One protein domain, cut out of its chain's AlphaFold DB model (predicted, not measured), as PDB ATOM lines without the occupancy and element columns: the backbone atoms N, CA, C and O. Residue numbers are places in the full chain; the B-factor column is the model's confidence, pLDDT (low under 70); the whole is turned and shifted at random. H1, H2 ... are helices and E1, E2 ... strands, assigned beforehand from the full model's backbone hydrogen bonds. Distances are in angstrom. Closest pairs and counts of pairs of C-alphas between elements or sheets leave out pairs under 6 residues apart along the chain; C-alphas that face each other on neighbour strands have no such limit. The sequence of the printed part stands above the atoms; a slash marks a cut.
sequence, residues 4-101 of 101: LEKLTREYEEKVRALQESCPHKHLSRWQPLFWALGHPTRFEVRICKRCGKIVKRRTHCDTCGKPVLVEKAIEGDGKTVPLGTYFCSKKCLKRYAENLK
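What this domain is: This is residues 4 to 101 of the 101 residues of an uncharacterized protein of Thermococcus sp (UniProt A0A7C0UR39). This is a drawn-out model in which a strongly twisted sheet of four strands, E1 to E4, lies between two ends: H1 makes an arm at one end, and the short helix H2 with the loops of residues 70 to 89 makes the other. Neither helix covers the sheet, and residues 4 to 14 of H1 stick out freely. The printed part has 98 residues, with two named helices and four named strands in the order H1, E1, E2, E3, E4, H2; the sheet runs E1, E2, E3, E4, all antiparallel, and the class is mixed, helices and strands. The whole is loose, with a radius of gyration of the C-alphas of 17.9 A, and only just elongated, spanning 58 by 29 by 24 A.

How they stand to each other: Begin at the sheet, with the inner strands E2, residues 39 to 47, and E3, residues 54 to 60. They form a hairpin, antiparallel at 135 degrees between their directions; look at N 44 and O 58, 2.9 A apart, and N 55 and O 46, 2.8 A apart, both within hydrogen-bond range. E2 bends by 91 degrees at residue 42. On its other side, E2 forms a hairpin with the edge strand E1, residues 31 to 36, at 133 degrees; N 41 and O 33 are within hydrogen-bond range at 2.7 A, and N 45 and O 31 at 2.8 A. The edge strand E4, residues 67 to 69, forms a hairpin with E3 at 138 degrees, where N 68 and O 59 are within hydrogen-bond range at 2.8 A. The pairing of E3 is staggered: residues 54 to 58 pair with E2, and residues 58 to 60 pair with E4. The four strands are a meander, each the antiparallel neighbour of the one before, and from edge to edge their lines turn by 104 degrees. Now look outward to H1, residues 4 to 21, and H2, residues 90 to 98: neither is on the sheet, with 0 pairs of C-alphas within 10 A for each. H1 and H2 are apart, and in both every O i to N i+4 pair is within hydrogen-bond range.

Where its parts are: Find C-alpha 39 at (302.054, 253.776, 149.981); from there E2, the longest strand, runs to residue 47, 18.9 A from first to last C-alpha. E3 covers 17.9 A from C-alpha 54 to C-alpha 60, E1 covers 14.3 A from C-alpha 31 to C-alpha 36, and E4 covers 6.9 A from C-alpha 67 to C-alpha 69. For the longest helix, find C-alpha 4 at (331.051, 267.086, 151.057); H1 runs 26.0 A from there to C-alpha 21. H2 runs 12.3 A from C-alpha 90 and ends with C-alpha 98 at (290.282, 233.545, 130.065).

The domain as a whole: Look at Lys 6 and Lys 101 for the two C-alphas farthest apart, 58.4 A. Without residues 4 to 14, which stand free, the body has 87 residues and spans 51 by 27 by 21 A. The link from E4 to H2 is long, with 20 residues; within it, residues 74 to 75 make a short antiparallel pairing with residues 86 to 87. The link from E1 to E2 is tight, and those from H1 to E1, E2 to E3 and E3 to E4 are short. The printed part has no cut, and it ends at residue 101, the chain's last residue. The mean pLDDT of the printed part is 95.3, and no printed residue is under 70.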
ATOM      1  N   LEU A   4     332.287 267.864 151.114       97.06
ATOM      2  CA  LEU A   4     331.051 267.086 151.057       97.06
ATOM      3  C   LEU A   4     331.139 265.946 150.031       97.06
ATOM      4  O   LEU A   4     330.752 264.813 150.325       97.06
ATOM      5  N   GLU A   5     331.673 266.224 148.840       97.69
ATOM      6  CA  GLU A   5     331.844 265.215 147.787       97.69
ATOM      7  C   GLU A   5     332.807 264.101 148.214       97.69
ATOM      8  O   GLU A   5     332.550 262.929 147.942       97.69
ATOM      9  N   LYS A   6     333.891 264.439 148.925       97.56
ATOM     10  CA  LYS A   6     334.844 263.440 149.430       97.56
ATOM     11  C   LYS A   6     334.203 262.506 150.455       97.56
ATOM     12  O   LYS A   6     334.329 261.293 150.309       97.56
ATOM     13  N   LEU A   7     333.503 263.059 151.449       97.50
ATOM     14  CA  LEU A   7     332.825 262.274 152.488       97.50
ATOM     15  C   LEU A   7     331.737 261.375 151.897       97.50
ATOM     16  O   LEU A   7     331.615 260.213 152.284       97.50
ATOM     17  N   THR A   8     330.979 261.895 150.928       97.75
ATOM     18  CA  THR A   8     329.954 261.119 150.218       97.75
ATOM     19  C   THR A   8     330.583 259.935 149.496       97.75
ATOM     20  O   THR A   8     330.148 258.798 149.677       97.75
ATOM     21  N   ARG A   9     331.663 260.175 148.744       97.75
ATOM     22  CA  ARG A   9     332.375 259.119 148.022       97.75
ATOM     23  C   ARG A   9     332.937 258.054 148.964       97.75
ATOM     24  O   ARG A   9     332.743 256.869 148.722       97.75
ATOM     25  N   GLU A  10     333.597 258.455 150.050       97.88
ATOM     26  CA  GLU A  10     334.164 257.513 151.022       97.88
ATOM     27  C   GLU A  10     333.076 256.654 151.685       97.88
ATOM     28  O   GLU A  10     333.243 255.443 151.868       97.88
ATOM     29  N   TYR A  11     331.939 257.264 152.026       97.06
ATOM     30  CA  TYR A  11     330.783 256.544 152.544       97.06
ATOM     31  C   TYR A  11     330.269 255.508 151.535       97.06
ATOM     32  O   TYR A  11     330.102 254.337 151.885       97.06
ATOM     33  N   GLU A  12     330.065 255.903 150.278       96.50
ATOM     34  CA  GLU A  12     329.596 255.009 149.216       96.50
ATOM     35  C   GLU A  12     330.567 253.851 148.948       96.50
ATOM     36  O   GLU A  12     330.130 252.708 148.795       96.50
ATOM     37  N   GLU A  13     331.873 254.116 148.943       97.38
ATOM     38  CA  GLU A  13     332.922 253.102 148.793       97.38
ATOM     39  C   GLU A  13     332.885 252.085 149.940       97.38
ATOM     40  O   GLU A  13     332.864 250.873 149.702       97.38
ATOM     41  N   LYS A  14     332.796 252.555 151.190       96.56
ATOM     42  CA  LYS A  14     332.691 251.685 152.372       96.56
ATOM     43  C   LYS A  14     331.412 250.849 152.357       96.56
ATOM     44  O   LYS A  14     331.456 249.651 152.652       96.56
ATOM     45  N   VAL A  15     330.275 251.446 151.990       95.75
ATOM     46  CA  VAL A  15     328.999 250.729 151.845       95.75
ATOM     47  C   VAL A  15     329.105 249.662 150.760       95.75
ATOM     48  O   VAL A  15     328.690 248.523 150.985       95.75
ATOM     49  N   ARG A  16     329.696 249.993 149.607       95.44
ATOM     50  CA  ARG A  16     329.897 249.052 148.501       95.44
ATOM     51  C   ARG A  16     330.768 247.871 148.922       95.44
ATOM     52  O   ARG A  16     330.327 246.730 148.795       95.44
ATOM     53  N   ALA A  17     331.929 248.129 149.520       95.62
ATOM     54  CA  ALA A  17     332.834 247.086 150.002       95.62
ATOM     55  C   ALA A  17     332.158 246.163 151.038       95.62
ATOM     56  O   ALA A  17     332.306 244.935 151.000       95.62
ATOM     57  N   LEU A  18     331.348 246.728 151.942       95.38
ATOM     58  CA  LEU A  18     330.547 245.949 152.888       95.38
ATOM     59  C   LEU A  18     329.500 245.081 152.175       95.38
ATOM     60  O   LEU A  18     329.271 243.943 152.578       95.38
ATOM     61  N   GLN A  19     328.833 245.604 151.147       93.94
ATOM     62  CA  GLN A  19     327.803 244.874 150.409       93.94
ATOM     63  C   GLN A  19     328.368 243.755 149.532       93.94
ATOM     64  O   GLN A  19     327.714 242.718 149.415       93.94
ATOM     65  N   GLU A  20     329.550 243.943 148.949       93.31
ATOM     66  CA  GLU A  20     330.239 242.954 148.111       93.31
ATOM     67  C   GLU A  20     330.808 241.793 148.932       93.31
ATOM     68  O   GLU A  20     330.688 240.636 148.541       93.31
ATOM     69  N   SER A  21     331.358 242.083 150.113       95.44
ATOM     70  CA  SER A  21     331.944 241.069 150.999       95.44
ATOM     71  C   SER A  21     330.926 240.350 151.899       95.44
ATOM     72  O   SER A  21     331.272 239.404 152.614       95.44
ATOM     73  N   CYS A  22     329.661 240.785 151.929       95.25
ATOM     74  CA  CYS A  22     328.677 240.245 152.866       95.25
ATOM     75  C   CYS A  22     328.138 238.869 152.425       95.25
ATOM     76  O   CYS A  22     327.500 238.774 151.380       95.25
ATOM     77  N   PRO A  23     328.204 237.817 153.268       94.12
ATOM     78  CA  PRO A  23     327.644 236.499 152.943       94.12
ATOM     79  C   PRO A  23     326.111 236.416 153.092       94.12
ATOM     80  O   PRO A  23     325.534 235.337 153.002       94.12
ATOM     81  N   HIS A  24     325.443 237.526 153.422       94.56
ATOM     82  CA  HIS A  24     323.987 237.645 153.581       94.56
ATOM     83  C   HIS A  24     323.300 236.591 154.480       94.56
ATOM     84  O   HIS A  24     322.136 236.251 154.273       94.56
ATOM     85  N   LYS A  25     323.974 236.121 155.538       92.94
ATOM     86  CA  LYS A  25     323.430 235.113 156.473       92.94
ATOM     87  C   LYS A  25     322.271 235.633 157.340       92.94
ATOM     88  O   LYS A  25     321.365 234.881 157.684       92.94
ATOM     89  N   HIS A  26     322.272 236.926 157.673       94.44
ATOM     90  CA  HIS A  26     321.266 237.543 158.548       94.44
ATOM     91  C   HIS A  26     320.235 238.321 157.734       94.44
ATOM     92  O   HIS A  26     320.393 239.516 157.474       94.44
ATOM     93  N   LEU A  27     319.178 237.632 157.317       96.69
ATOM     94  CA  LEU A  27     318.097 238.219 156.530       96.69
ATOM     95  C   LEU A  27     316.931 238.657 157.418       96.69
ATOM     96  O   LEU A  27     316.579 237.984 158.390       96.69
ATOM     97  N   SER A  28     316.284 239.760 157.056       96.81
ATOM     98  CA  SER A  28     315.013 240.168 157.641       96.81
ATOM     99  C   SER A  28     313.894 239.168 157.319       96.81
ATOM    100  O   SER A  28     314.034 238.254 156.488       96.81
ATOM    101  N   ARG A  29     312.769 239.340 158.022       97.50
ATOM    102  CA  ARG A  29     311.472 238.805 157.589       97.50
ATOM    103  C   ARG A  29     311.105 239.464 156.255       97.50
ATOM    104  O   ARG A  29     311.687 240.486 155.903       97.50
ATOM    105  N   TRP A  30     310.150 238.900 155.530       97.19
ATOM    106  CA  TRP A  30     309.567 239.625 154.403       97.19
ATOM    107  C   TRP A  30     308.923 240.915 154.906       97.19
ATOM    108  O   TRP A  30     308.245 240.911 155.932       97.19
ATOM    109  N   GLN A  31     309.225 242.014 154.227       95.88
ATOM    110  CA  GLN A  31     308.739 243.345 154.563       95.88
ATOM    111  C   GLN A  31     308.080 243.951 153.327       95.88
ATOM    112  O   GLN A  31     308.656 243.820 152.243       95.88
ATOM    113  N   PRO A  32     306.923 244.617 153.468       95.44
ATOM    114  CA  PRO A  32     306.316 245.334 152.360       95.44
ATOM    115  C   PRO A  32     307.268 246.416 151.853       95.44
ATOM    116  O   PRO A  32     307.903 247.126 152.636       95.44
ATOM    117  N   LEU A  33     307.400 246.505 150.534       95.19
ATOM    118  CA  LEU A  33     308.150 247.562 149.874       95.19
ATOM    119  C   LEU A  33     307.218 248.752 149.662       95.19
ATOM    120  O   LEU A  33     306.130 248.578 149.125       95.19
ATOM    121  N   PHE A  34     307.661 249.948 150.028       94.44
ATOM    122  CA  PHE A  34     306.905 251.187 149.875       94.44
ATOM    123  C   PHE A  34     307.593 252.074 148.842       94.44
ATOM    124  O   PHE A  34     308.817 252.199 148.872       94.44
ATOM    125  N   TRP A  35     306.823 252.672 147.933       91.38
ATOM    126  CA  TRP A  35     307.359 253.663 146.987       91.38
ATOM    127  C   TRP A  35     307.300 255.086 147.560       91.38
ATOM    128  O   TRP A  35     308.081 255.942 147.158       91.38
ATOM    129  N   ALA A  36     306.419 255.310 148.536       92.62
ATOM    130  CA  ALA A  36     306.349 256.500 149.375       92.62
ATOM    131  C   ALA A  36     305.817 256.124 150.766       92.62
ATOM    132  O   ALA A  36     305.279 255.029 150.964       92.62
ATOM    133  N   LEU A  37     305.962 257.023 151.742       92.50
ATOM    134  CA  LEU A  37     305.465 256.801 153.100       92.50
ATOM    135  C   LEU A  37     303.959 256.495 153.074       92.50
ATOM    136  O   LEU A  37     303.182 257.259 152.519       92.50
ATOM    137  N   GLY A  38     303.555 255.360 153.649       93.38
ATOM    138  CA  GLY A  38     302.151 254.933 153.663       93.38
ATOM    139  C   GLY A  38     301.623 254.367 152.337       93.38
ATOM    140  O   GLY A  38     300.489 253.904 152.298       93.38
ATOM    141  N   HIS A  39     302.438 254.323 151.279       93.12
ATOM    142  CA  HIS A  39     302.054 253.776 149.981       93.12
ATOM    143  C   HIS A  39     302.789 252.457 149.686       93.12
ATOM    144  O   HIS A  39     303.867 252.462 149.070       93.12
ATOM    145  N   PRO A  40     302.248 251.311 150.150       91.56
ATOM    146  CA  PRO A  40     302.844 250.018 149.873       91.56
ATOM    147  C   PRO A  40     302.716 249.702 148.385       91.56
ATOM    148  O   PRO A  40     301.683 249.904 147.750       91.56
ATOM    149  N   THR A  41     303.785 249.163 147.828       92.81
ATOM    150  CA  THR A  41     303.727 248.412 146.580       92.81
ATOM    151  C   THR A  41     303.148 247.020 146.859       92.81
ATOM    152  O   THR A  41     303.069 246.573 148.003       92.81
ATOM    153  N   ARG A  42     302.825 246.271 145.802       92.75
ATOM    154  CA  ARG A  42     302.473 244.841 145.899       92.75
ATOM    155  C   ARG A  42     303.662 243.914 146.198       92.75
ATOM    156  O   ARG A  42     303.488 242.695 146.267       92.75
ATOM    157  N   PHE A  43     304.870 244.468 146.306       96.38
ATOM    158  CA  PHE A  43     306.097 243.707 146.495       96.38
ATOM    159  C   PHE A  43     306.501 243.636 147.959       96.38
ATOM    160  O   PHE A  43     306.294 244.556 148.747       96.38
ATOM    161  N   GLU A  44     307.185 242.551 148.288       97.44
ATOM    162  CA  GLU A  44     307.882 242.388 149.550       97.44
ATOM    163  C   GLU A  44     309.357 242.084 149.305       97.44
ATOM    164  O   GLU A  44     309.740 241.446 148.319       97.44
ATOM    165  N   VAL A  45     310.198 242.505 150.243       97.62
ATOM    166  CA  VAL A  45     311.648 242.335 150.184       97.62
ATOM    167  C   VAL A  45     312.176 241.577 151.393       97.62
ATOM    168  O   VAL A  45     311.628 241.666 152.491       97.62
ATOM    169  N   ARG A  46     313.278 240.846 151.197       97.12
ATOM    170  CA  ARG A  46     314.173 240.436 152.288       97.12
ATOM    171  C   ARG A  46     315.468 241.209 152.186       97.12
ATOM    172  O   ARG A  46     316.110 241.215 151.136       97.12
ATOM    173  N   ILE A  47     315.863 241.798 153.301       96.88
ATOM    174  CA  ILE A  47     317.021 242.677 153.404       96.88
ATOM    175  C   ILE A  47     318.060 242.005 154.293       96.88
ATOM    176  O   ILE A  47     317.724 241.404 155.317       96.88
ATOM    177  N   CYS A  48     319.332 242.091 153.924       96.81
ATOM    178  CA  CYS A  48     320.402 241.718 154.832       96.81
ATOM    179  C   CYS A  48     320.518 242.767 155.942       96.81
ATOM    180  O   CYS A  48     320.859 243.915 155.677       96.81
ATOM    181  N   LYS A  49     320.304 242.366 157.197       95.12
ATOM    182  CA  LYS A  49     320.372 243.276 158.353       95.12
ATOM    183  C   LYS A  49     321.771 243.849 158.607       95.12
ATOM    184  O   LYS A  49     321.892 244.811 159.348       95.12
ATOM    185  N   ARG A  50     322.817 243.250 158.020       94.50
ATOM    186  CA  ARG A  50     324.211 243.700 158.162       94.50
ATOM    187  C   ARG A  50     324.586 244.775 157.144       94.50
ATOM    188  O   ARG A  50     325.151 245.785 157.526       94.50
ATOM    189  N   CYS A  51     324.329 244.537 155.859       94.62
ATOM    190  CA  CYS A  51     324.781 245.430 154.782       94.62
ATOM    191  C   CYS A  51     323.649 246.222 154.109       94.62
ATOM    192  O   CYS A  51     323.892 246.931 153.136       94.62
ATOM    193  N   GLY A  52     322.402 246.052 154.559       93.56
ATOM    194  CA  GLY A  52     321.234 246.758 154.024       93.56
ATOM    195  C   GLY A  52     320.816 246.343 152.609       93.56
ATOM    196  O   GLY A  52     319.816 246.840 152.098       93.56
ATOM    197  N   LYS A  53     321.535 245.416 151.961       94.62
ATOM    198  CA  LYS A  53     321.231 244.984 150.593       94.62
ATOM    199  C   LYS A  53     319.919 244.200 150.542       94.62
ATOM    200  O   LYS A  53     319.695 243.295 151.352       94.62
ATOM    201  N   ILE A  54     319.077 244.504 149.557       95.44
ATOM    202  CA  ILE A  54     317.915 243.679 149.202       95.44
ATOM    203  C   ILE A  54     318.438 242.394 148.555       95.44
ATOM    204  O   ILE A  54     319.079 242.436 147.510       95.44
ATOM    205  N   VAL A  55     318.155 241.254 149.179       95.75
ATOM    206  CA  VAL A  55     318.646 239.937 148.739       95.75
ATOM    207  C   VAL A  55     317.603 239.196 147.912       95.75
ATOM    208  O   VAL A  55     317.956 238.471 146.990       95.75
ATOM    209  N   LYS A  56     316.315 239.360 148.234       96.69
ATOM    210  CA  LYS A  56     315.209 238.761 147.474       96.69
ATOM    211  C   LYS A  56     314.034 239.722 147.379       96.69
ATOM    212  O   LYS A  56     313.778 240.473 148.323       96.69
ATOM    213  N   ARG A  57     313.298 239.635 146.272       97.50
ATOM    214  CA  ARG A  57     312.024 240.323 146.038       97.50
ATOM    215  C   ARG A  57     310.953 239.278 145.737       97.50
ATOM    216  O   ARG A  57     311.215 238.324 145.008       97.50
ATOM    217  N   ARG A  58     309.754 239.442 146.284       97.69
ATOM    218  CA  ARG A  58     308.590 238.619 145.932       97.69
ATOM    219  C   ARG A  58     307.359 239.487 145.715       97.69
ATOM    220  O   ARG A  58     307.300 240.616 146.187       97.69
ATOM    221  N   THR A  59     306.393 238.933 145.007       97.25
ATOM    222  CA  THR A  59     305.053 239.480 144.778       97.25
ATOM    223  C   THR A  59     304.040 238.353 144.971       97.25
ATOM    224  O   THR A  59     304.418 237.230 145.310       97.25
ATOM    225  N   HIS A  60     302.762 238.627 144.752       97.00
ATOM    226  CA  HIS A  60     301.692 237.637 144.835       97.00
ATOM    227  C   HIS A  60     301.114 237.381 143.449       97.00
ATOM    228  O   HIS A  60     301.053 238.291 142.630       97.00
ATOM    229  N   CYS A  61     300.724 236.140 143.168       97.56
ATOM    230  CA  CYS A  61     300.102 235.788 141.900       97.56
ATOM    231  C   CYS A  61     298.685 236.374 141.805       97.56
ATOM    232  O   CYS A  61     297.856 236.037 142.647       97.56
ATOM    233  N   ASP A  62     298.367 237.137 140.754       96.31
ATOM    234  CA  ASP A  62     297.044 237.782 140.606       96.31
ATOM    235  C   ASP A  62     295.889 236.788 140.413       96.31
ATOM    236  O   ASP A  62     294.729 237.123 140.617       96.31
ATOM    237  N   THR A  63     296.182 235.537 140.051       96.94
ATOM    238  CA  THR A  63     295.156 234.495 139.889       96.94
ATOM    239  C   THR A  63     294.892 233.696 141.163       96.94
ATOM    240  O   THR A  63     293.775 233.245 141.383       96.94
ATOM    241  N   CYS A  64     295.927 233.406 141.958       96.62
ATOM    242  CA  CYS A  64     295.824 232.432 143.058       96.62
ATOM    243  C   CYS A  64     296.372 232.921 144.400       96.62
ATOM    244  O   CYS A  64     296.419 232.143 145.349       96.62
ATOM    245  N   GLY A  65     296.857 234.161 144.479       96.25
ATOM    246  CA  GLY A  65     297.387 234.773 145.697       96.25
ATOM    247  C   GLY A  65     298.711 234.191 146.200       96.25
ATOM    248  O   GLY A  65     299.282 234.719 147.148       96.25
ATOM    249  N   LYS A  66     299.246 233.122 145.591       96.75
ATOM    250  CA  LYS A  66     300.495 232.503 146.057       96.75
ATOM    251  C   LYS A  66     301.678 233.470 145.924       96.75
ATOM    252  O   LYS A  66     301.822 234.084 144.863       96.75
ATOM    253  N   PRO A  67     302.558 233.559 146.938       97.00
ATOM    254  CA  PRO A  67     303.778 234.341 146.833       97.00
ATOM    255  C   PRO A  67     304.710 233.734 145.780       97.00
ATOM    256  O   PRO A  67     304.934 232.522 145.748       97.00
ATOM    257  N   VAL A  68     305.279 234.582 144.931       97.44
ATOM    258  CA  VAL A  68     306.212 234.220 143.863       97.44
ATOM    259  C   VAL A  68     307.402 235.172 143.885       97.44
ATOM    260  O   VAL A  68     307.247 236.384 144.027       97.44
ATOM    261  N   LEU A  69     308.608 234.616 143.791       97.62
ATOM    262  CA  LEU A  69     309.825 235.413 143.650       97.62
ATOM    263  C   LEU A  69     309.783 236.167 142.321       97.62
ATOM    264  O   LEU A  69     309.411 235.574 141.312       97.62
ATOM    265  N   VAL A  70     310.155 237.447 142.317       95.19
ATOM    266  CA  VAL A  70     310.017 238.305 141.126       95.19
ATOM    267  C   VAL A  70     310.797 237.732 139.942       95.19
ATOM    268  O   VAL A  70     310.267 237.669 138.843       95.19
ATOM    269  N   GLU A  71     311.990 237.187 140.180       95.38
ATOM    270  CA  GLU A  71     312.819 236.544 139.153       95.38
ATOM    271  C   GLU A  71     312.215 235.257 138.554       95.38
ATOM    272  O   GLU A  71     312.705 234.751 137.549       95.38
ATOM    273  N   LYS A  72     311.163 234.707 139.172       96.38
ATOM    274  CA  LYS A  72     310.417 233.533 138.688       96.38
ATOM    275  C   LYS A  72     308.988 233.872 138.269       96.38
ATOM    276  O   LYS A  72     308.255 232.977 137.848       96.38
ATOM    277  N   ALA A  73     308.565 235.116 138.459       96.69
ATOM    278  CA  ALA A  73     307.227 235.546 138.118       96.69
ATOM    279  C   ALA A  73     307.118 235.719 136.602       96.69
ATOM    280  O   ALA A  73     308.032 236.216 135.950       96.69
ATOM    281  N   ILE A  74     305.983 235.311 136.049       97.00
ATOM    282  CA  ILE A  74     305.617 235.645 134.676       97.00
ATOM    283  C   ILE A  74     304.847 236.955 134.752       97.00
ATOM    284  O   ILE A  74     303.811 236.997 135.412       97.00
ATOM    285  N   GLU A  75     305.360 238.006 134.129       96.38
ATOM    286  CA  GLU A  75     304.681 239.298 134.056       96.38
ATOM    287  C   GLU A  75     303.692 239.328 132.883       96.38
ATOM    288  O   GLU A  75     303.891 238.644 131.874       96.38
ATOM    289  N   GLY A  76     302.604 240.084 133.036       94.56
ATOM    290  CA  GLY A  76     301.697 240.392 131.932       94.56
ATOM    291  C   GLY A  76     302.420 241.083 130.773       94.56
ATOM    292  O   GLY A  76     303.424 241.764 130.961       94.56
ATOM    293  N   ASP A  77     301.908 240.906 129.560       94.12
ATOM    294  CA  ASP A  77     302.522 241.408 128.323       94.12
ATOM    295  C   ASP A  77     302.014 242.801 127.904       94.12
ATOM    296  O   ASP A  77     302.488 243.364 126.918       94.12
ATOM    297  N   GLY A  78     301.020 243.344 128.611       93.25
ATOM    298  CA  GLY A  78     300.334 244.590 128.273       93.25
ATOM    299  C   GLY A  78     299.385 244.499 127.077       93.25
ATOM    300  O   GLY A  78     298.779 245.505 126.724       93.25
ATOM    301  N   LYS A  79     299.250 243.324 126.452       90.38
ATOM    302  CA  LYS A  79     298.410 243.096 125.266       90.38
ATOM    303  C   LYS A  79     297.240 242.184 125.598       90.38
ATOM    304  O   LYS A  79     296.086 242.565 125.448       90.38
ATOM    305  N   THR A  80     297.561 240.978 126.048       89.62
ATOM    306  CA  THR A  80     296.596 239.964 126.473       89.62
ATOM    307  C   THR A  80     296.222 240.174 127.932       89.62
ATOM    308  O   THR A  80     295.088 239.939 128.339       89.62
ATOM    309  N   VAL A  81     297.205 240.586 128.733       93.81
ATOM    310  CA  VAL A  81     297.070 240.762 130.174       93.81
ATOM    311  C   VAL A  81     297.779 242.058 130.585       93.81
ATOM    312  O   VAL A  81     298.886 242.299 130.104       93.81
ATOM    313  N   PRO A  82     297.201 242.891 131.474       94.06
ATOM    314  CA  PRO A  82     297.797 244.170 131.862       94.06
ATOM    315  C   PRO A  82     299.232 244.054 132.392       94.06
ATOM    316  O   PRO A  82     299.560 243.119 133.131       94.06
ATOM    317  N   LEU A  83     300.070 245.042 132.066       93.56
ATOM    318  CA  LEU A  83     301.381 245.214 132.703       93.56
ATOM    319  C   LEU A  83     301.222 245.377 134.221       93.56
ATOM    320  O   LEU A  83     300.210 245.887 134.702       93.56
ATOM    321  N   GLY A  84     302.222 244.934 134.983       91.31
ATOM    322  CA  GLY A  84     302.175 244.974 136.446       91.31
ATOM    323  C   GLY A  84     301.313 243.881 137.089       91.31
ATOM    324  O   GLY A  84     301.140 243.892 138.312       91.31
ATOM    325  N   THR A  85     300.807 242.927 136.301       95.06
ATOM    326  CA  THR A  85     300.285 241.642 136.789       95.06
ATOM    327  C   THR A  85     301.388 240.587 136.778       95.06
ATOM    328  O   THR A  85     302.260 240.589 135.912       95.06
ATOM    329  N   TYR A  86     301.365 239.678 137.747       97.06
ATOM    330  CA  TYR A  86     302.374 238.655 137.971       97.06
ATOM    331  C   TYR A  86     301.727 237.297 138.237       97.06
ATOM    332  O   TYR A  86     300.780 237.152 139.015       97.06
ATOM    333  N   PHE A  87     302.299 236.257 137.640       97.75
ATOM    334  CA  PHE A  87     301.778 234.899 137.701       97.75
ATOM    335  C   PHE A  87     302.848 233.915 138.154       97.75
ATOM    336  O   PHE A  87     303.993 233.953 137.710       97.75
ATOM    337  N   CYS A  88     302.458 232.975 139.017       97.50
ATOM    338  CA  CYS A  88     303.358 231.913 139.477       97.50
ATOM    339  C   CYS A  88     303.574 230.803 138.436       97.50
ATOM    340  O   CYS A  88     304.456 229.965 138.601       97.50
ATOM    341  N   SER A  89     302.738 230.743 137.395       97.44
ATOM    342  CA  SER A  89     302.801 229.714 136.356       97.44
ATOM    343  C   SER A  89     302.025 230.126 135.106       97.44
ATOM    344  O   SER A  89     301.072 230.904 135.181       97.44
ATOM    345  N   LYS A  90     302.366 229.515 133.963       96.44
ATOM    346  CA  LYS A  90     301.626 229.680 132.700       96.44
ATOM    347  C   LYS A  90     300.148 229.287 132.832       96.44
ATOM    348  O   LYS A  90     299.303 229.865 132.165       96.44
ATOM    349  N   LYS A  91     299.826 228.326 133.709       97.38
ATOM    350  CA  LYS A  91     298.441 227.922 133.999       97.38
ATOM    351  C   LYS A  91     297.643 229.060 134.641       97.38
ATOM    352  O   LYS A  91     296.503 229.285 134.260       97.38
ATOM    353  N   CYS A  92     298.243 229.778 135.594       97.38
ATOM    354  CA  CYS A  92     297.598 230.931 136.225       97.38
ATOM    355  C   CYS A  92     297.410 232.081 135.233       97.38
ATOM    356  O   CYS A  92     296.315 232.625 135.161       97.38
ATOM    357  N   LEU A  93     298.426 232.368 134.412       96.69
ATOM    358  CA  LEU A  93     298.326 233.361 133.338       96.69
ATOM    359  C   LEU A  93     297.149 233.062 132.393       96.69
ATOM    360  O   LEU A  93     296.318 233.932 132.167       96.69
ATOM    361  N   LYS A  94     297.052 231.826 131.879       95.88
ATOM    362  CA  LYS A  94     295.958 231.422 130.977       95.88
ATOM    363  C   LYS A  94     294.587 231.605 131.623       95.88
ATOM    364  O   LYS A  94     293.738 232.265 131.044       95.88
ATOM    365  N   ARG A  95     294.418 231.108 132.852       96.62
ATOM    366  CA  ARG A  95     293.166 231.253 133.605       96.62
ATOM    367  C   ARG A  95     292.789 232.721 133.824       96.62
ATOM    368  O   ARG A  95     291.619 233.065 133.762       96.62
ATOM    369  N   TYR A  96     293.768 233.581 134.103       96.25
ATOM    370  CA  TYR A  96     293.520 235.015 134.246       96.25
ATOM    371  C   TYR A  96     293.050 235.633 132.925       96.25
ATOM    372  O   TYR A  96     292.049 236.336 132.909       96.25
ATOM    373  N   ALA A  97     293.733 235.328 131.818       94.06
ATOM    374  CA  ALA A  97     293.376 235.822 130.491       94.06
ATOM    375  C   ALA A  97     291.999 235.329 130.011       94.06
ATOM    376  O   ALA A  97     291.288 236.065 129.336       94.06
ATOM    377  N   GLU A  98     291.612 234.098 130.356       94.56
ATOM    378  CA  GLU A  98     290.282 233.545 130.065       94.56
ATOM    379  C   GLU A  98     289.174 234.299 130.806       94.56
ATOM    380  O   GLU A  98     288.137 234.567 130.217       94.56
ATOM    381  N   ASN A  99     289.416 234.700 132.057       91.38
ATOM    382  CA  ASN A  99     288.445 235.432 132.875       91.38
ATOM    383  C   ASN A  99     288.282 236.917 132.489       91.38
ATOM    384  O   ASN A  99     287.409 237.582 133.038       91.38
ATOM    385  N   LEU A 100     289.150 237.458 131.629       87.19
ATOM    386  CA  LEU A 100     289.048 238.837 131.133       87.19
ATOM    387  C   LEU A 100     288.124 238.973 129.913       87.19
ATOM    388  O   LEU A 100     287.823 240.099 129.522       87.19
ATOM    389  N   LYS A 101     287.750 237.853 129.286       74.88
ATOM    390  CA  LYS A 101     286.864 237.798 128.118       74.88
ATOM    391  C   LYS A 101     285.411 237.667 128.549       74.88
ATOM    392  O   LYS A 101     284.569 238.244 127.832       74.88
TER     393      LYS A 101